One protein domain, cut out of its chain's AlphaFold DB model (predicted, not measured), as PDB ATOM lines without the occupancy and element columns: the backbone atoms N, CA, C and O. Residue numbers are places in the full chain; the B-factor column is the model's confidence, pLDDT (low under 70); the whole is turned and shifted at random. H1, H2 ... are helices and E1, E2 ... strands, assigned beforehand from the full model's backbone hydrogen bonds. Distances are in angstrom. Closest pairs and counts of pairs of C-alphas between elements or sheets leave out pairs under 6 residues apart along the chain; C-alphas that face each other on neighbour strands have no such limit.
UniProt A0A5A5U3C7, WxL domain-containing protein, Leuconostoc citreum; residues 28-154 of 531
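What this domain is: This is residues 28 to 154 of the 531 residues of the protein "WxL domain-containing protein" of Leuconostoc citreum (UniProt A0A5A5U3C7). With little regular structure, the chain winds in stacked turns, parallel strands E1 E2 E3 E4 E7 forming one twisted wall. Hairpin E5 and E6 and the loop of residues 39 to 57 lie at opposite ends. H1, then E1 to E7, mostly strand, hold 48 of 127 printed residues; the whole is compact, radius of gyration of the C-alphas 14.2 A, spanning 46 by 31 by 24 A.

How they stand to each other: E2, residues 75 to 82, and E3, residues 93 to 102, are parallel, N 75 and O 93 within hydrogen-bond range at 2.8 A. E5, residues 122 to 126, and E6, residues 129 to 134, form an antiparallel hairpin, N 124 and O 131 at 2.9 A. H1, residues 35 to 38, only grazes the sheet.

Where its parts are: E1 holds residues 58 to 65, E4 114 to 117, E7 151 to 153. C-alpha 58 is at (202.415, -45.451, -13.102), C-alpha 153 at (206.954, -30.642, -0.840).

The domain as a whole: The printed part has no cut. Long links include H1 to E1. Residues 125 to 149 are under pLDDT 70.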
ATOM      1  N   PRO A  28     212.470 -25.922   5.460       74.00
ATOM      2  CA  PRO A  28     211.462 -26.667   4.714       74.00
ATOM      3  C   PRO A  28     211.912 -26.902   3.264       74.00
ATOM      4  O   PRO A  28     212.732 -26.158   2.716       74.00
ATOM      5  N   LEU A  29     211.365 -27.939   2.629       80.94
ATOM      6  CA  LEU A  29     211.546 -28.177   1.195       80.94
ATOM      7  C   LEU A  29     210.840 -27.095   0.356       80.94
ATOM      8  O   LEU A  29     209.909 -26.434   0.816       80.94
ATOM      9  N   LYS A  30     211.278 -26.926  -0.898       85.62
ATOM     10  CA  LYS A  30     210.626 -26.019  -1.856       85.62
ATOM     11  C   LYS A  30     209.235 -26.542  -2.229       85.62
ATOM     12  O   LYS A  30     209.039 -27.754  -2.289       85.62
ATOM     13  N   ASN A  31     208.302 -25.640  -2.540       86.12
ATOM     14  CA  ASN A  31     206.980 -26.020  -3.047       86.12
ATOM     15  C   ASN A  31     207.120 -26.776  -4.379       86.12
ATOM     16  O   ASN A  31     207.844 -26.322  -5.266       86.12
ATOM     17  N   GLY A  32     206.440 -27.918  -4.500       86.12
ATOM     18  CA  GLY A  32     206.383 -28.722  -5.720       86.12
ATOM     19  C   GLY A  32     205.685 -28.053  -6.904       86.12
ATOM     20  O   GLY A  32     205.902 -28.503  -8.024       86.12
ATOM     21  N   GLY A  33     204.909 -26.987  -6.701       88.06
ATOM     22  CA  GLY A  33     204.112 -26.362  -7.760       88.06
ATOM     23  C   GLY A  33     202.938 -27.253  -8.165       88.06
ATOM     24  O   GLY A  33     202.403 -27.985  -7.333       88.06
ATOM     25  N   SER A  34     202.550 -27.211  -9.437       87.44
ATOM     26  CA  SER A  34     201.508 -28.082  -9.993       87.44
ATOM     27  C   SER A  34     202.081 -29.080 -11.001       87.44
ATOM     28  O   SER A  34     203.055 -28.791 -11.697       87.44
ATOM     29  N   TRP A  35     201.474 -30.264 -11.120       85.56
ATOM     30  CA  TRP A  35     201.894 -31.236 -12.138       85.56
ATOM     31  C   TRP A  35     201.739 -30.692 -13.565       85.56
ATOM     32  O   TRP A  35     202.521 -31.040 -14.445       85.56
ATOM     33  N   GLN A  36     200.762 -29.815 -13.807       85.56
ATOM     34  CA  GLN A  36     200.538 -29.212 -15.122       85.56
ATOM     35  C   GLN A  36     201.698 -28.310 -15.558       85.56
ATOM     36  O   GLN A  36     201.989 -28.234 -16.749       85.56
ATOM     37  N   GLU A  37     202.376 -27.642 -14.621       86.38
ATOM     38  CA  GLU A  37     203.576 -26.851 -14.926       86.38
ATOM     39  C   GLU A  37     204.723 -27.748 -15.398       86.38
ATOM     40  O   GLU A  37     205.389 -27.445 -16.391       86.38
ATOM     41  N   ASP A  38     204.916 -28.880 -14.720       85.38
ATOM     42  CA  ASP A  38     205.961 -29.844 -15.059       85.38
ATOM     43  C   ASP A  38     205.688 -30.584 -16.379       85.38
ATOM     44  O   ASP A  38     206.623 -30.997 -17.066       85.38
ATOM     45  N   PHE A  39     204.412 -30.736 -16.741       82.00
ATOM     46  CA  PHE A  39     203.947 -31.449 -17.932       82.00
ATOM     47  C   PHE A  39     203.194 -30.532 -18.904       82.00
ATOM     48  O   PHE A  39     202.210 -30.933 -19.518       82.00
ATOM     49  N   SER A  40     203.673 -29.299 -19.072       77.06
ATOM     50  CA  SER A  40     203.025 -28.270 -19.907       77.06
ATOM     51  C   SER A  40     202.907 -28.627 -21.397       77.06
ATOM     52  O   SER A  40     202.068 -28.075 -22.106       77.06
ATOM     53  N   ASN A  41     203.734 -29.556 -21.881       66.12
ATOM     54  CA  ASN A  41     203.693 -30.090 -23.244       66.12
ATOM     55  C   ASN A  41     202.661 -31.213 -23.427       66.12
ATOM     56  O   ASN A  41     202.384 -31.608 -24.561       66.12
ATOM     57  N   ILE A  42     202.119 -31.751 -22.335       66.69
ATOM     58  CA  ILE A  42     201.031 -32.713 -22.374       66.69
ATOM     59  C   ILE A  42     199.744 -31.913 -22.337       66.69
ATOM     60  O   ILE A  42     199.442 -31.211 -21.374       66.69
ATOM     61  N   THR A  43     198.974 -32.013 -23.414       55.28
ATOM     62  CA  THR A  43     197.640 -31.436 -23.452       55.28
ATOM     63  C   THR A  43     196.838 -32.042 -22.306       55.28
ATOM     64  O   THR A  43     196.563 -33.243 -22.324       55.28
ATOM     65  N   THR A  44     196.420 -31.221 -21.336       57.06
ATOM     66  CA  THR A  44     195.424 -31.565 -20.299       57.06
ATOM     67  C   THR A  44     194.030 -31.708 -20.907       57.06
ATOM     68  O   THR A  44     193.027 -31.273 -20.339       57.06
ATOM     69  N   ASP A  45     193.994 -32.227 -22.127       61.44
ATOM     70  CA  ASP A  45     192.819 -32.430 -22.920       61.44
ATOM     71  C   ASP A  45     191.909 -33.350 -22.117       61.44
ATOM     72  O   ASP A  45     192.208 -34.531 -21.901       61.44
ATOM     73  N   SER A  46     190.811 -32.780 -21.615       61.12
ATOM     74  CA  SER A  46     189.813 -33.509 -20.839       61.12
ATOM     75  C   SER A  46     189.251 -34.698 -21.605       61.12
ATOM     76  O   SER A  46     188.706 -35.607 -20.983       61.12
ATOM     77  N   THR A  47     189.432 -34.689 -22.925       67.62
ATOM     78  CA  THR A  47     189.003 -35.720 -23.847       67.62
ATOM     79  C   THR A  47     189.967 -36.900 -23.939       67.62
ATOM     80  O   THR A  47     189.628 -37.874 -24.585       67.62
ATOM     81  N   ASN A  48     191.155 -36.905 -23.324       80.69
ATOM     82  CA  ASN A  48     192.025 -38.091 -23.338       80.69
ATOM     83  C   ASN A  48     191.606 -39.107 -22.259       80.69
ATOM     84  O   ASN A  48     191.464 -38.749 -21.091       80.69
ATOM     85  N   ALA A  49     191.516 -40.395 -22.607       85.62
ATOM     86  CA  ALA A  49     191.129 -41.468 -21.689       85.62
ATOM     87  C   ALA A  49     192.015 -41.530 -20.437       85.62
ATOM     88  O   ALA A  49     191.506 -41.667 -19.324       85.62
ATOM     89  N   MET A  50     193.332 -41.384 -20.623       86.50
ATOM     90  CA  MET A  50     194.317 -41.433 -19.538       86.50
ATOM     91  C   MET A  50     194.462 -40.100 -18.794       86.50
ATOM     92  O   MET A  50     194.982 -40.110 -17.687       86.50
ATOM     93  N   ASN A  51     194.023 -38.973 -19.369       84.00
ATOM     94  CA  ASN A  51     194.088 -37.617 -18.801       84.00
ATOM     95  C   ASN A  51     195.275 -37.389 -17.830       84.00
ATOM     96  O   ASN A  51     196.429 -37.443 -18.249       84.00
ATOM     97  N   ILE A  52     194.996 -37.209 -16.534       84.12
ATOM     98  CA  ILE A  52     195.963 -36.912 -15.469       84.12
ATOM     99  C   ILE A  52     197.014 -38.011 -15.277       84.12
ATOM    100  O   ILE A  52     198.106 -37.739 -14.787       84.12
ATOM    101  N   ALA A  53     196.709 -39.245 -15.676       88.44
ATOM    102  CA  ALA A  53     197.628 -40.372 -15.622       88.44
ATOM    103  C   ALA A  53     198.575 -40.435 -16.829       88.44
ATOM    104  O   ALA A  53     199.616 -41.069 -16.722       88.44
ATOM    105  N   GLN A  54     198.266 -39.777 -17.955       84.94
ATOM    106  CA  GLN A  54     199.098 -39.798 -19.168       84.94
ATOM    107  C   GLN A  54     200.582 -39.446 -18.939       84.94
ATOM    108  O   GLN A  54     201.430 -40.136 -19.504       84.94
ATOM    109  N   PRO A  55     200.946 -38.394 -18.176       84.31
ATOM    110  CA  PRO A  55     202.357 -38.084 -17.942       84.31
ATOM    111  C   PRO A  55     203.102 -39.170 -17.167       84.31
ATOM    112  O   PRO A  55     204.335 -39.188 -17.206       84.31
ATOM    113  N   PHE A  56     202.393 -40.057 -16.468       87.56
ATOM    114  CA  PHE A  56     202.968 -41.024 -15.549       87.56
ATOM    115  C   PHE A  56     203.007 -42.423 -16.162       87.56
ATOM    116  O   PHE A  56     202.006 -42.959 -16.622       87.56
ATOM    117  N   LEU A  57     204.177 -43.057 -16.073       88.31
ATOM    118  CA  LEU A  57     204.334 -44.493 -16.284       88.31
ATOM    119  C   LEU A  57     203.361 -45.260 -15.378       88.31
ATOM    120  O   LEU A  57     202.660 -46.159 -15.831       88.31
ATOM    121  N   LEU A  58     203.317 -44.885 -14.097       91.38
ATOM    122  CA  LEU A  58     202.415 -45.451 -13.102       91.38
ATOM    123  C   LEU A  58     201.665 -44.317 -12.399       91.38
ATOM    124  O   LEU A  58     202.290 -43.472 -11.756       91.38
ATOM    125  N   PHE A  59     200.339 -44.336 -12.490       93.75
ATOM    126  CA  PHE A  59     199.431 -43.500 -11.714       93.75
ATOM    127  C   PHE A  59     198.545 -44.416 -10.866       93.75
ATOM    128  O   PHE A  59     197.627 -45.060 -11.379       93.75
ATOM    129  N   THR A  60     198.852 -44.539  -9.575       96.19
ATOM    130  CA  THR A  60     198.219 -45.556  -8.722       96.19
ATOM    131  C   THR A  60     197.915 -45.068  -7.311       96.19
ATOM    132  O   THR A  60     198.544 -44.131  -6.838       96.19
ATOM    133  N   ARG A  61     196.940 -45.656  -6.608       96.12
ATOM    134  CA  ARG A  61     196.776 -45.363  -5.175       96.12
ATOM    135  C   ARG A  61     197.811 -46.124  -4.360       96.12
ATOM    136  O   ARG A  61     198.416 -45.544  -3.466       96.12
ATOM    137  N   ASN A  62     198.060 -47.387  -4.689       96.06
ATOM    138  CA  ASN A  62     198.974 -48.249  -3.950       96.06
ATOM    139  C   ASN A  62     200.025 -48.847  -4.885       96.06
ATOM    140  O   ASN A  62     199.714 -49.671  -5.737       96.06
ATOM    141  N   LEU A  63     201.287 -48.471  -4.695       93.19
ATOM    142  CA  LEU A  63     202.414 -49.030  -5.437       93.19
ATOM    143  C   LEU A  63     203.220 -49.956  -4.530       93.19
ATOM    144  O   LEU A  63     203.865 -49.489  -3.594       93.19
ATOM    145  N   ASN A  64     203.213 -51.250  -4.834       91.44
ATOM    146  CA  ASN A  64     204.008 -52.270  -4.160       91.44
ATOM    147  C   ASN A  64     205.157 -52.713  -5.074       91.44
ATOM    148  O   ASN A  64     204.924 -53.230  -6.165       91.44
ATOM    149  N   ILE A  65     206.400 -52.530  -4.635       85.81
ATOM    150  CA  ILE A  65     207.606 -52.889  -5.390       85.81
ATOM    151  C   ILE A  65     208.312 -54.014  -4.661       85.81
ATOM    152  O   ILE A  65     208.954 -53.782  -3.643       85.81
ATOM    153  N   ASN A  66     208.202 -55.226  -5.200       76.12
ATOM    154  CA  ASN A  66     208.751 -56.436  -4.587       76.12
ATOM    155  C   ASN A  66     210.094 -56.866  -5.209       76.12
ATOM    156  O   ASN A  66     210.784 -57.719  -4.652       76.12
ATOM    157  N   GLY A  67     210.477 -56.288  -6.353       62.97
ATOM    158  CA  GLY A  67     211.734 -56.569  -7.052       62.97
ATOM    159  C   GLY A  67     212.772 -55.459  -6.883       62.97
ATOM    160  O   GLY A  67     212.439 -54.280  -6.933       62.97
ATOM    161  N   GLY A  68     214.054 -55.812  -6.749       61.16
ATOM    162  CA  GLY A  68     215.172 -54.859  -6.608       61.16
ATOM    163  C   GLY A  68     215.541 -54.077  -7.880       61.16
ATOM    164  O   GLY A  68     216.706 -53.730  -8.066       61.16
ATOM    165  N   GLN A  69     214.597 -53.856  -8.798       67.00
ATOM    166  CA  GLN A  69     214.822 -53.125 -10.046       67.00
ATOM    167  C   GLN A  69     214.284 -51.695  -9.948       67.00
ATOM    168  O   GLN A  69     213.196 -51.460  -9.430       67.00
ATOM    169  N   MET A  70     215.054 -50.738 -10.469       67.19
ATOM    170  CA  MET A  70     214.666 -49.327 -10.510       67.19
ATOM    171  C   MET A  70     213.595 -49.094 -11.578       67.19
ATOM    172  O   MET A  70     213.714 -49.604 -12.692       67.19
ATOM    173  N   LEU A  71     212.591 -48.283 -11.250       74.94
ATOM    174  CA  LEU A  71     211.576 -47.840 -12.204       74.94
ATOM    175  C   LEU A  71     212.081 -46.618 -12.978       74.94
ATOM    176  O   LEU A  71     212.609 -45.694 -12.360       74.94
ATOM    177  N   ASP A  72     211.918 -46.599 -14.300       75.88
ATOM    178  CA  ASP A  72     212.398 -45.522 -15.174       75.88
ATOM    179  C   ASP A  72     211.227 -44.745 -15.800       75.88
ATOM    180  O   ASP A  72     210.458 -45.299 -16.590       75.88
ATOM    181  N   GLY A  73     211.070 -43.469 -15.432       80.50
ATOM    182  CA  GLY A  73     209.970 -42.607 -15.867       80.50
ATOM    183  C   GLY A  73     209.213 -41.939 -14.715       80.50
ATOM    184  O   GLY A  73     209.526 -42.117 -13.536       80.50
ATOM    185  N   ASN A  74     208.188 -41.158 -15.070       87.00
ATOM    186  CA  ASN A  74     207.392 -40.420 -14.091       87.00
ATOM    187  C   ASN A  74     206.432 -41.349 -13.341       87.00
ATOM    188  O   ASN A  74     205.749 -42.163 -13.960       87.00
ATOM    189  N   ILE A  75     206.328 -41.207 -12.023       89.38
ATOM    190  CA  ILE A  75     205.491 -42.049 -11.162       89.38
ATOM    191  C   ILE A  75     204.699 -41.162 -10.212       89.38
ATOM    192  O   ILE A  75     205.263 -40.280  -9.570       89.38
ATOM    193  N   ALA A  76     203.411 -41.437 -10.061       92.50
ATOM    194  CA  ALA A  76     202.581 -40.847  -9.027       92.50
ATOM    195  C   ALA A  76     201.892 -41.965  -8.244       92.50
ATOM    196  O   ALA A  76     201.158 -42.772  -8.819       92.50
ATOM    197  N   THR A  77     202.092 -41.992  -6.923       93.69
ATOM    198  CA  THR A  77     201.358 -42.895  -6.029       93.69
ATOM    199  C   THR A  77     200.807 -42.204  -4.781       93.69
ATOM    200  O   THR A  77     201.401 -41.236  -4.304       93.69
ATOM    201  N   GLN A  78     199.696 -42.684  -4.208       93.19
ATOM    202  CA  GLN A  78     199.299 -42.244  -2.863       93.19
ATOM    203  C   GLN A  78     200.156 -42.923  -1.793       93.19
ATOM    204  O   GLN A  78     200.711 -42.259  -0.921       93.19
ATOM    205  N   ASN A  79     200.298 -44.240  -1.884       91.31
ATOM    206  CA  ASN A  79     201.017 -45.071  -0.933       91.31
ATOM    207  C   ASN A  79     202.104 -45.852  -1.665       91.31
ATOM    208  O   ASN A  79     201.854 -46.479  -2.697       91.31
ATOM    209  N   LEU A  80     203.315 -45.825  -1.127       88.94
ATOM    210  CA  LEU A  80     204.436 -46.598  -1.637       88.94
ATOM    211  C   LEU A  80     204.842 -47.658  -0.617       88.94
ATOM    212  O   LEU A  80     205.186 -47.330   0.514       88.94
ATOM    213  N   ASN A  81     204.877 -48.913  -1.038       88.25
ATOM    214  CA  ASN A  81     205.491 -50.010  -0.311       88.25
ATOM    215  C   ASN A  81     206.681 -50.530  -1.121       88.25
ATOM    216  O   ASN A  81     206.524 -50.957  -2.263       88.25
ATOM    217  N   THR A  82     207.878 -50.455  -0.555       81.00
ATOM    218  CA  THR A  82     209.125 -50.811  -1.241       81.00
ATOM    219  C   THR A  82     210.048 -51.595  -0.314       81.00
ATOM    220  O   THR A  82     209.947 -51.511   0.910       81.00
ATOM    221  N   TYR A  83     210.970 -52.363  -0.886       74.81
ATOM    222  CA  TYR A  83     211.971 -53.108  -0.128       74.81
ATOM    223  C   TYR A  83     213.374 -52.566  -0.402       74.81
ATOM    224  O   TYR A  83     213.789 -52.405  -1.549       74.81
ATOM    225  N   GLY A  84     214.145 -52.344   0.665       65.31
ATOM    226  CA  GLY A  84     215.563 -52.004   0.568       65.31
ATOM    227  C   GLY A  84     215.861 -50.570   0.110       65.31
ATOM    228  O   GLY A  84     215.069 -49.640   0.264       65.31
ATOM    229  N   SER A  85     217.060 -50.380  -0.444       55.44
ATOM    230  CA  SER A  85     217.598 -49.087  -0.893       55.44
ATOM    231  C   SER A  85     217.054 -48.648  -2.262       55.44
ATOM    232  O   SER A  85     217.818 -48.116  -3.066       55.44
ATOM    233  N   PHE A  86     215.788 -48.913  -2.581       57.94
ATOM    234  CA  PHE A  86     215.245 -48.650  -3.914       57.94
ATOM    235  C   PHE A  86     214.067 -47.683  -3.864       57.94
ATOM    236  O   PHE A  86     213.074 -47.916  -3.171       57.94
ATOM    237  N   LEU A  87     214.170 -46.624  -4.665       61.59
ATOM    238  CA  LEU A  87     213.029 -45.835  -5.097       61.59
ATOM    239  C   LEU A  87     212.946 -45.705  -6.608       61.59
ATOM    240  O   LEU A  87     213.943 -45.555  -7.313       61.59
ATOM    241  N   ASN A  88     211.683 -45.691  -7.011       57.06
ATOM    242  CA  ASN A  88     211.019 -44.962  -8.083       57.06
ATOM    243  C   ASN A  88     211.831 -43.853  -8.761       57.06
ATOM    244  O   ASN A  88     212.321 -42.938  -8.101       57.06
ATOM    245  N   GLY A  89     211.849 -43.905 -10.095       53.84
ATOM    246  CA  GLY A  89     212.234 -42.793 -10.956       53.84
ATOM    247  C   GLY A  89     213.739 -42.645 -11.112       53.84
ATOM    248  O   GLY A  89     214.297 -41.628 -10.718       53.84
ATOM    249  N   LYS A  90     214.398 -43.630 -11.738       57.41
ATOM    250  CA  LYS A  90     215.779 -43.478 -12.223       57.41
ATOM    251  C   LYS A  90     215.903 -42.249 -13.134       57.41
ATOM    252  O   LYS A  90     216.942 -41.602 -13.151       57.41
ATOM    253  N   THR A  91     214.840 -41.915 -13.865       64.69
ATOM    254  CA  THR A  91     214.671 -40.644 -14.570       64.69
ATOM    255  C   THR A  91     213.222 -40.164 -14.423       64.69
ATOM    256  O   THR A  91     212.313 -40.981 -14.279       64.69
ATOM    257  N   GLY A  92     213.000 -38.845 -14.425       79.69
ATOM    258  CA  GLY A  92     211.660 -38.247 -14.373       79.69
ATOM    259  C   GLY A  92     211.186 -37.800 -12.985       79.69
ATOM    260  O   GLY A  92     211.974 -37.637 -12.049       79.69
ATOM    261  N   ILE A  93     209.880 -37.552 -12.892       84.94
ATOM    262  CA  ILE A  93     209.203 -36.974 -11.731       84.94
ATOM    263  C   ILE A  93     208.531 -38.063 -10.906       84.94
ATOM    264  O   ILE A  93     207.713 -38.818 -11.421       84.94
ATOM    265  N   SER A  94     208.832 -38.118  -9.614       88.12
ATOM    266  CA  SER A  94     208.170 -39.017  -8.668       88.12
ATOM    267  C   SER A  94     207.344 -38.234  -7.653       88.12
ATOM    268  O   SER A  94     207.856 -37.316  -7.019       88.12
ATOM    269  N   TYR A  95     206.086 -38.619  -7.468       90.19
ATOM    270  CA  TYR A  95     205.193 -38.074  -6.452       90.19
ATOM    271  C   TYR A  95     204.675 -39.181  -5.535       90.19
ATOM    272  O   TYR A  95     204.185 -40.209  -6.012       90.19
ATOM    273  N   VAL A  96     204.762 -38.961  -4.223       89.94
ATOM    274  CA  VAL A  96     204.153 -39.834  -3.211       89.94
ATOM    275  C   VAL A  96     203.290 -38.993  -2.283       89.94
ATOM    276  O   VAL A  96     203.826 -38.141  -1.580       89.94
ATOM    277  N   GLN A  97     201.975 -39.227  -2.258       90.56
ATOM    278  CA  GLN A  97     201.043 -38.352  -1.537       90.56
ATOM    279  C   GLN A  97     201.010 -38.591  -0.019       90.56
ATOM    280  O   GLN A  97     201.070 -37.635   0.741       90.56
ATOM    281  N   ASN A  98     200.855 -39.841   0.425       88.62
ATOM    282  CA  ASN A  98     200.374 -40.143   1.777       88.62
ATOM    283  C   ASN A  98     201.388 -40.901   2.634       88.62
ATOM    284  O   ASN A  98     201.648 -40.494   3.768       88.62
ATOM    285  N   SER A  99     201.921 -42.024   2.141       85.75
ATOM    286  CA  SER A  99     202.744 -42.921   2.961       85.75
ATOM    287  C   SER A  99     203.858 -43.611   2.179       85.75
ATOM    288  O   SER A  99     203.742 -43.868   0.980       85.75
ATOM    289  N   ILE A 100     204.954 -43.909   2.884       84.12
ATOM    290  CA  ILE A 100     206.045 -44.756   2.400       84.12
ATOM    291  C   ILE A 100     206.331 -45.799   3.477       84.12
ATOM    292  O   ILE A 100     206.758 -45.454   4.580       84.12
ATOM    293  N   THR A 101     206.116 -47.062   3.131       83.06
ATOM    294  CA  THR A 101     206.544 -48.223   3.909       83.06
ATOM    295  C   THR A 101     207.797 -48.788   3.259       83.06
ATOM    296  O   THR A 101     207.797 -49.100   2.068       83.06
ATOM    297  N   ASN A 102     208.876 -48.896   4.031       77.81
ATOM    298  CA  ASN A 102     210.110 -49.523   3.578       77.81
ATOM    299  C   ASN A 102     210.633 -50.480   4.646       77.81
ATOM    300  O   ASN A 102     210.620 -50.165   5.833       77.81
ATOM    301  N   THR A 103     211.105 -51.652   4.238       74.12
ATOM    302  CA  THR A 103     211.779 -52.588   5.149       74.12
ATOM    303  C   THR A 103     213.166 -52.105   5.586       74.12
ATOM    304  O   THR A 103     213.640 -52.505   6.648       74.12
ATOM    305  N   ALA A 104     213.810 -51.220   4.819       71.50
ATOM    306  CA  ALA A 104     215.046 -50.553   5.217       71.50
ATOM    307  C   ALA A 104     214.772 -49.305   6.071       71.50
ATOM    308  O   ALA A 104     213.794 -48.587   5.872       71.50
ATOM    309  N   SER A 105     215.697 -48.983   6.982       66.38
ATOM    310  CA  SER A 105     215.633 -47.766   7.806       66.38
ATOM    311  C   SER A 105     215.918 -46.475   7.029       66.38
ATOM    312  O   SER A 105     215.939 -45.391   7.616       66.38
ATOM    313  N   TRP A 106     216.196 -46.593   5.731       65.12
ATOM    314  CA  TRP A 106     216.661 -45.517   4.880       65.12
ATOM    315  C   TRP A 106     216.056 -45.636   3.478       65.12
ATOM    316  O   TRP A 106     215.799 -46.735   2.986       65.12
ATOM    317  N   LEU A 107     215.830 -44.497   2.828       69.69
ATOM    318  CA  LEU A 107     215.176 -44.404   1.525       69.69
ATOM    319  C   LEU A 107     216.079 -43.763   0.460       69.69
ATOM    320  O   LEU A 107     216.337 -42.568   0.546       69.69
ATOM    321  N   HIS A 108     216.529 -44.523  -0.544       67.38
ATOM    322  CA  HIS A 108     217.434 -44.049  -1.604       67.38
ATOM    323  C   HIS A 108     216.671 -43.601  -2.841       67.38
ATOM    324  O   HIS A 108     216.192 -44.428  -3.607       67.38
ATOM    325  N   ILE A 109     216.590 -42.285  -3.021       69.12
ATOM    326  CA  ILE A 109     216.127 -41.641  -4.249       69.12
ATOM    327  C   ILE A 109     217.384 -41.511  -5.132       69.12
ATOM    328  O   ILE A 109     218.385 -40.977  -4.672       69.12
ATOM    329  N   ASN A 110     217.412 -42.036  -6.354       60.59
ATOM    330  CA  ASN A 110     218.583 -41.914  -7.232       60.59
ATOM    331  C   ASN A 110     218.143 -41.322  -8.570       60.59
ATOM    332  O   ASN A 110     217.235 -41.863  -9.188       60.59
ATOM    333  N   GLN A 111     218.795 -40.246  -9.024       65.56
ATOM    334  CA  GLN A 111     218.662 -39.688 -10.386       65.56
ATOM    335  C   GLN A 111     217.282 -39.130 -10.813       65.56
ATOM    336  O   GLN A 111     217.172 -38.621 -11.929       65.56
ATOM    337  N   ALA A 112     216.265 -39.106  -9.943       70.62
ATOM    338  CA  ALA A 112     215.001 -38.416 -10.225       70.62
ATOM    339  C   ALA A 112     215.233 -36.927 -10.545       70.62
ATOM    340  O   ALA A 112     215.969 -36.237  -9.835       70.62
ATOM    341  N   SER A 113     214.589 -36.400 -11.591       78.94
ATOM    342  CA  SER A 113     214.676 -34.966 -11.913       78.94
ATOM    343  C   SER A 113     213.941 -34.124 -10.868       78.94
ATOM    344  O   SER A 113     214.383 -33.021 -10.541       78.94
ATOM    345  N   LYS A 114     212.856 -34.677 -10.314       86.69
ATOM    346  CA  LYS A 114     212.023 -34.070  -9.280       86.69
ATOM    347  C   LYS A 114     211.373 -35.157  -8.426       86.69
ATOM    348  O   LYS A 114     210.785 -36.093  -8.957       86.69
ATOM    349  N   PHE A 115     211.441 -35.024  -7.108       86.69
ATOM    350  CA  PHE A 115     210.699 -35.852  -6.166       86.69
ATOM    351  C   PHE A 115     209.831 -34.950  -5.293       86.69
ATOM    352  O   PHE A 115     210.355 -34.084  -4.589       86.69
ATOM    353  N   VAL A 116     208.518 -35.145  -5.346       88.94
ATOM    354  CA  VAL A 116     207.534 -34.361  -4.601       88.94
ATOM    355  C   VAL A 116     206.911 -35.245  -3.517       88.94
ATOM    356  O   VAL A 116     206.347 -36.299  -3.805       88.94
ATOM    357  N   PHE A 117     207.011 -34.819  -2.263       87.94
ATOM    358  CA  PHE A 117     206.317 -35.447  -1.137       87.94
ATOM    359  C   PHE A 117     204.973 -34.767  -0.909       87.94
ATOM    360  O   PHE A 117     204.911 -33.546  -0.931       87.94
ATOM    361  N   GLY A 118     203.909 -35.529  -0.674       89.31
ATOM    362  CA  GLY A 118     202.596 -34.993  -0.328       89.31
ATOM    363  C   GLY A 118     202.567 -34.310   1.043       89.31
ATOM    364  O   GLY A 118     203.458 -34.502   1.874       89.31
ATOM    365  N   SER A 119     201.531 -33.515   1.308       86.44
ATOM    366  CA  SER A 119     201.402 -32.722   2.543       86.44
ATOM    367  C   SER A 119     201.331 -33.547   3.837       86.44
ATOM    368  O   SER A 119     201.500 -32.994   4.921       86.44
ATOM    369  N   SER A 120     201.132 -34.868   3.750       84.31
ATOM    370  CA  SER A 120     201.176 -35.781   4.902       84.31
ATOM    371  C   SER A 120     202.588 -36.000   5.464       84.31
ATOM    372  O   SER A 120     202.732 -36.508   6.580       84.31
ATOM    373  N   PHE A 121     203.631 -35.657   4.702       81.81
ATOM    374  CA  PHE A 121     205.019 -35.757   5.131       81.81
ATOM    375  C   PHE A 121     205.490 -34.423   5.703       81.81
ATOM    376  O   PHE A 121     205.295 -33.366   5.109       81.81
ATOM    377  N   LYS A 122     206.201 -34.476   6.830       77.94
ATOM    378  CA  LYS A 122     206.966 -33.337   7.339       77.94
ATOM    379  C   LYS A 122     208.450 -33.629   7.210       77.94
ATOM    380  O   LYS A 122     209.017 -34.335   8.042       77.94
ATOM    381  N   ILE A 123     209.075 -33.093   6.168       75.81
ATOM    382  CA  ILE A 123     210.501 -33.300   5.901       75.81
ATOM    383  C   ILE A 123     211.274 -32.047   6.283       75.81
ATOM    384  O   ILE A 123     210.961 -30.944   5.833       75.81
ATOM    385  N   VAL A 124     212.303 -32.228   7.106       71.56
ATOM    386  CA  VAL A 124     213.221 -31.158   7.494       71.56
ATOM    387  C   VAL A 124     214.661 -31.540   7.222       71.56
ATOM    388  O   VAL A 124     215.049 -32.710   7.183       71.56
ATOM    389  N   ARG A 125     215.483 -30.506   7.110       67.81
ATOM    390  CA  ARG A 125     216.932 -30.631   7.078       67.81
ATOM    391  C   ARG A 125     217.509 -30.601   8.494       67.81
ATOM    392  O   ARG A 125     217.241 -29.669   9.244       67.81
ATOM    393  N   ALA A 126     218.373 -31.559   8.820       63.44
ATOM    394  CA  ALA A 126     219.235 -31.502   9.999       63.44
ATOM    395  C   ALA A 126     220.628 -32.050   9.645       63.44
ATOM    396  O   ALA A 126     220.752 -33.184   9.196       63.44
ATOM    397  N   ASN A 127     221.689 -31.257   9.837       59.44
ATOM    398  CA  ASN A 127     223.091 -31.681   9.655       59.44
ATOM    399  C   ASN A 127     223.413 -32.318   8.290       59.44
ATOM    400  O   ASN A 127     224.075 -33.350   8.224       59.44
ATOM    401  N   ASN A 128     222.939 -31.713   7.195       55.38
ATOM    402  CA  ASN A 128     223.065 -32.240   5.823       55.38
ATOM    403  C   ASN A 128     222.372 -33.594   5.577       55.38
ATOM    404  O   ASN A 128     222.479 -34.129   4.478       55.38
ATOM    405  N   ALA A 129     221.615 -34.105   6.549       59.97
ATOM    406  CA  ALA A 129     220.712 -35.227   6.380       59.97
ATOM    407  C   ALA A 129     219.269 -34.726   6.251       59.97
ATOM    408  O   ALA A 129     218.861 -33.742   6.881       59.97
ATOM    409  N   MET A 130     218.487 -35.422   5.432       68.19
ATOM    410  CA  MET A 130     217.045 -35.235   5.379       68.19
ATOM    411  C   MET A 130     216.377 -36.139   6.408       68.19
ATOM    412  O   MET A 130     216.601 -37.352   6.426       68.19
ATOM    413  N   GLN A 131     215.550 -35.546   7.259       68.38
ATOM    414  CA  GLN A 131     214.807 -36.245   8.297       68.38
ATOM    415  C   GLN A 131     213.310 -36.083   8.052       68.38
ATOM    416  O   GLN A 131     212.840 -34.995   7.725       68.38
ATOM    417  N   ILE A 132     212.563 -37.169   8.234       69.81
ATOM    418  CA  ILE A 132     211.102 -37.127   8.308       69.81
ATOM    419  C   ILE A 132     210.755 -36.893   9.780       69.81
ATOM    420  O   ILE A 132     211.014 -37.752  10.618       69.81
ATOM    421  N   GLU A 133     210.228 -35.716  10.114       65.06
ATOM    422  CA  GLU A 133     209.843 -35.369  11.489       65.06
ATOM    423  C   GLU A 133     208.486 -35.935  11.892       65.06
ATOM    424  O   GLU A 133     208.253 -36.186  13.072       65.06
ATOM    425  N   ALA A 134     207.572 -36.064  10.931       56.22
ATOM    426  CA  ALA A 134     206.216 -36.544  11.146       56.22
ATOM    427  C   ALA A 134     205.644 -37.127   9.845       56.22
ATOM    428  O   ALA A 134     205.924 -36.625   8.755       56.22
ATOM    429  N   GLY A 135     204.855 -38.189   9.984       59.91
ATOM    430  CA  GLY A 135     204.188 -38.896   8.893       59.91
ATOM    431  C   GLY A 135     203.979 -40.378   9.233       59.91
ATOM    432  O   GLY A 135     204.568 -40.868  10.198       59.91
ATOM    433  N   PRO A 136     203.164 -41.117   8.462       55.09
ATOM    434  CA  PRO A 136     202.860 -42.536   8.697       55.09
ATOM    435  C   PRO A 136     204.025 -43.502   8.372       55.09
ATOM    436  O   PRO A 136     203.789 -44.651   8.012       55.09
ATOM    437  N   SER A 137     205.286 -43.066   8.472       59.34
ATOM    438  CA  SER A 137     206.460 -43.842   8.051       59.34
ATOM    439  C   SER A 137     207.272 -44.412   9.222       59.34
ATOM    440  O   SER A 137     207.362 -43.843  10.308       59.34
ATOM    441  N   ASN A 138     207.946 -45.532   8.967       60.16
ATOM    442  CA  ASN A 138     209.042 -46.064   9.785       60.16
ATOM    443  C   ASN A 138     210.426 -45.534   9.335       60.16
ATOM    444  O   ASN A 138     211.462 -45.940   9.869       60.16
ATOM    445  N   LEU A 139     210.451 -44.628   8.354       60.25
ATOM    446  CA  LEU A 139     211.652 -44.064   7.745       60.25
ATOM    447  C   LEU A 139     212.177 -42.890   8.574       60.25
ATOM    448  O   LEU A 139     211.589 -41.814   8.584       60.25
ATOM    449  N   LYS A 140     213.316 -43.079   9.244       58.66
ATOM    450  CA  LYS A 140     213.935 -42.033  10.079       58.66
ATOM    451  C   LYS A 140     214.940 -41.158   9.321       58.66
ATOM    452  O   LYS A 140     215.274 -40.077   9.799       58.66
ATOM    453  N   GLN A 141     215.425 -41.603   8.159       61.88
ATOM    454  CA  GLN A 141     216.387 -40.868   7.330       61.88
ATOM    455  C   GLN A 141     216.103 -41.078   5.833       61.88
ATOM    456  O   GLN A 141     215.929 -42.205   5.368       61.88
ATOM    457  N   LEU A 142     216.081 -39.983   5.073       64.44
ATOM    458  CA  LEU A 142     216.050 -39.975   3.606       64.44
ATOM    459  C   LEU A 142     217.506 -39.909   3.088       64.44
ATOM    460  O   LEU A 142     218.283 -39.077   3.551       64.44
ATOM    461  N   VAL A 143     217.897 -40.837   2.208       56.69
ATOM    462  CA  VAL A 143     219.296 -41.236   1.895       56.69
ATOM    463  C   VAL A 143     220.000 -40.331   0.881       56.69
ATOM    464  O   VAL A 143     219.362 -39.653   0.082       56.69
ATOM    465  N   ASN A 144     221.339 -40.423   0.914       52.12
ATOM    466  CA  ASN A 144     222.358 -40.051  -0.079       52.12
ATOM    467  C   ASN A 144     221.921 -39.990  -1.558       52.12
ATOM    468  O   ASN A 144     221.150 -40.820  -2.027       52.12
ATOM    469  N   ASN A 145     222.607 -39.106  -2.298       53.84
ATOM    470  CA  ASN A 145     222.674 -39.005  -3.768       53.84
ATOM    471  C   ASN A 145     221.503 -38.338  -4.508       53.84
ATOM    472  O   ASN A 145     221.411 -38.463  -5.729       53.84
ATOM    473  N   VAL A 146     220.688 -37.530  -3.825       60.12
ATOM    474  CA  VAL A 146     219.832 -36.535  -4.495       60.12
ATOM    475  C   VAL A 146     220.291 -35.139  -4.149       60.12
ATOM    476  O   VAL A 146     220.471 -34.805  -2.977       60.12
ATOM    477  N   SER A 147     220.471 -34.311  -5.177       64.25
ATOM    478  CA  SER A 147     220.684 -32.888  -4.960       64.25
ATOM    479  C   SER A 147     219.436 -32.313  -4.308       64.25
ATOM    480  O   SER A 147     218.326 -32.509  -4.795       64.25
ATOM    481  N   GLN A 148     219.603 -31.525  -3.249       66.00
ATOM    482  CA  GLN A 148     218.503 -30.818  -2.589       66.00
ATOM    483  C   GLN A 148     217.601 -30.049  -3.576       66.00
ATOM    484  O   GLN A 148     216.409 -29.891  -3.334       66.00
ATOM    485  N   SER A 149     218.144 -29.600  -4.713       69.25
ATOM    486  CA  SER A 149     217.387 -28.934  -5.780       69.25
ATOM    487  C   SER A 149     216.327 -29.808  -6.465       69.25
ATOM    488  O   SER A 149     215.548 -29.285  -7.255       69.25
ATOM    489  N   GLN A 150     216.310 -31.113  -6.204       79.56
ATOM    490  CA  GLN A 150     215.404 -32.089  -6.813       79.56
ATOM    491  C   GLN A 150     214.280 -32.509  -5.856       79.56
ATOM    492  O   GLN A 150     213.418 -33.285  -6.248       79.56
ATOM    493  N   LEU A 151     214.269 -32.014  -4.613       83.06
ATOM    494  CA  LEU A 151     213.345 -32.438  -3.562       83.06
ATOM    495  C   LEU A 151     212.348 -31.330  -3.239       83.06
ATOM    496  O   LEU A 151     212.728 -30.188  -2.963       83.06
ATOM    497  N   TYR A 152     211.071 -31.689  -3.248       87.69
ATOM    498  CA  TYR A 152     209.962 -30.756  -3.166       87.69
ATOM    499  C   TYR A 152     208.867 -31.285  -2.246       87.69
ATOM    500  O   TYR A 152     208.754 -32.485  -2.002       87.69
ATOM    501  N   GLN A 153     208.047 -30.370  -1.755       87.62
ATOM    502  CA  GLN A 153     206.954 -30.642  -0.840       87.62
ATOM    503  C   GLN A 153     205.669 -30.048  -1.402       87.62
ATOM    504  O   GLN A 153     205.622 -28.887  -1.809       87.62
ATOM    505  N   ASP A 154     204.639 -30.873  -1.416       88.06
ATOM    506  CA  ASP A 154     203.263 -30.488  -1.636       88.06
ATOM    507  C   ASP A 154     202.746 -29.712  -0.420       88.06
ATOM    508  O   ASP A 154     203.070 -30.044   0.726       88.06
TER     509      ASP A 154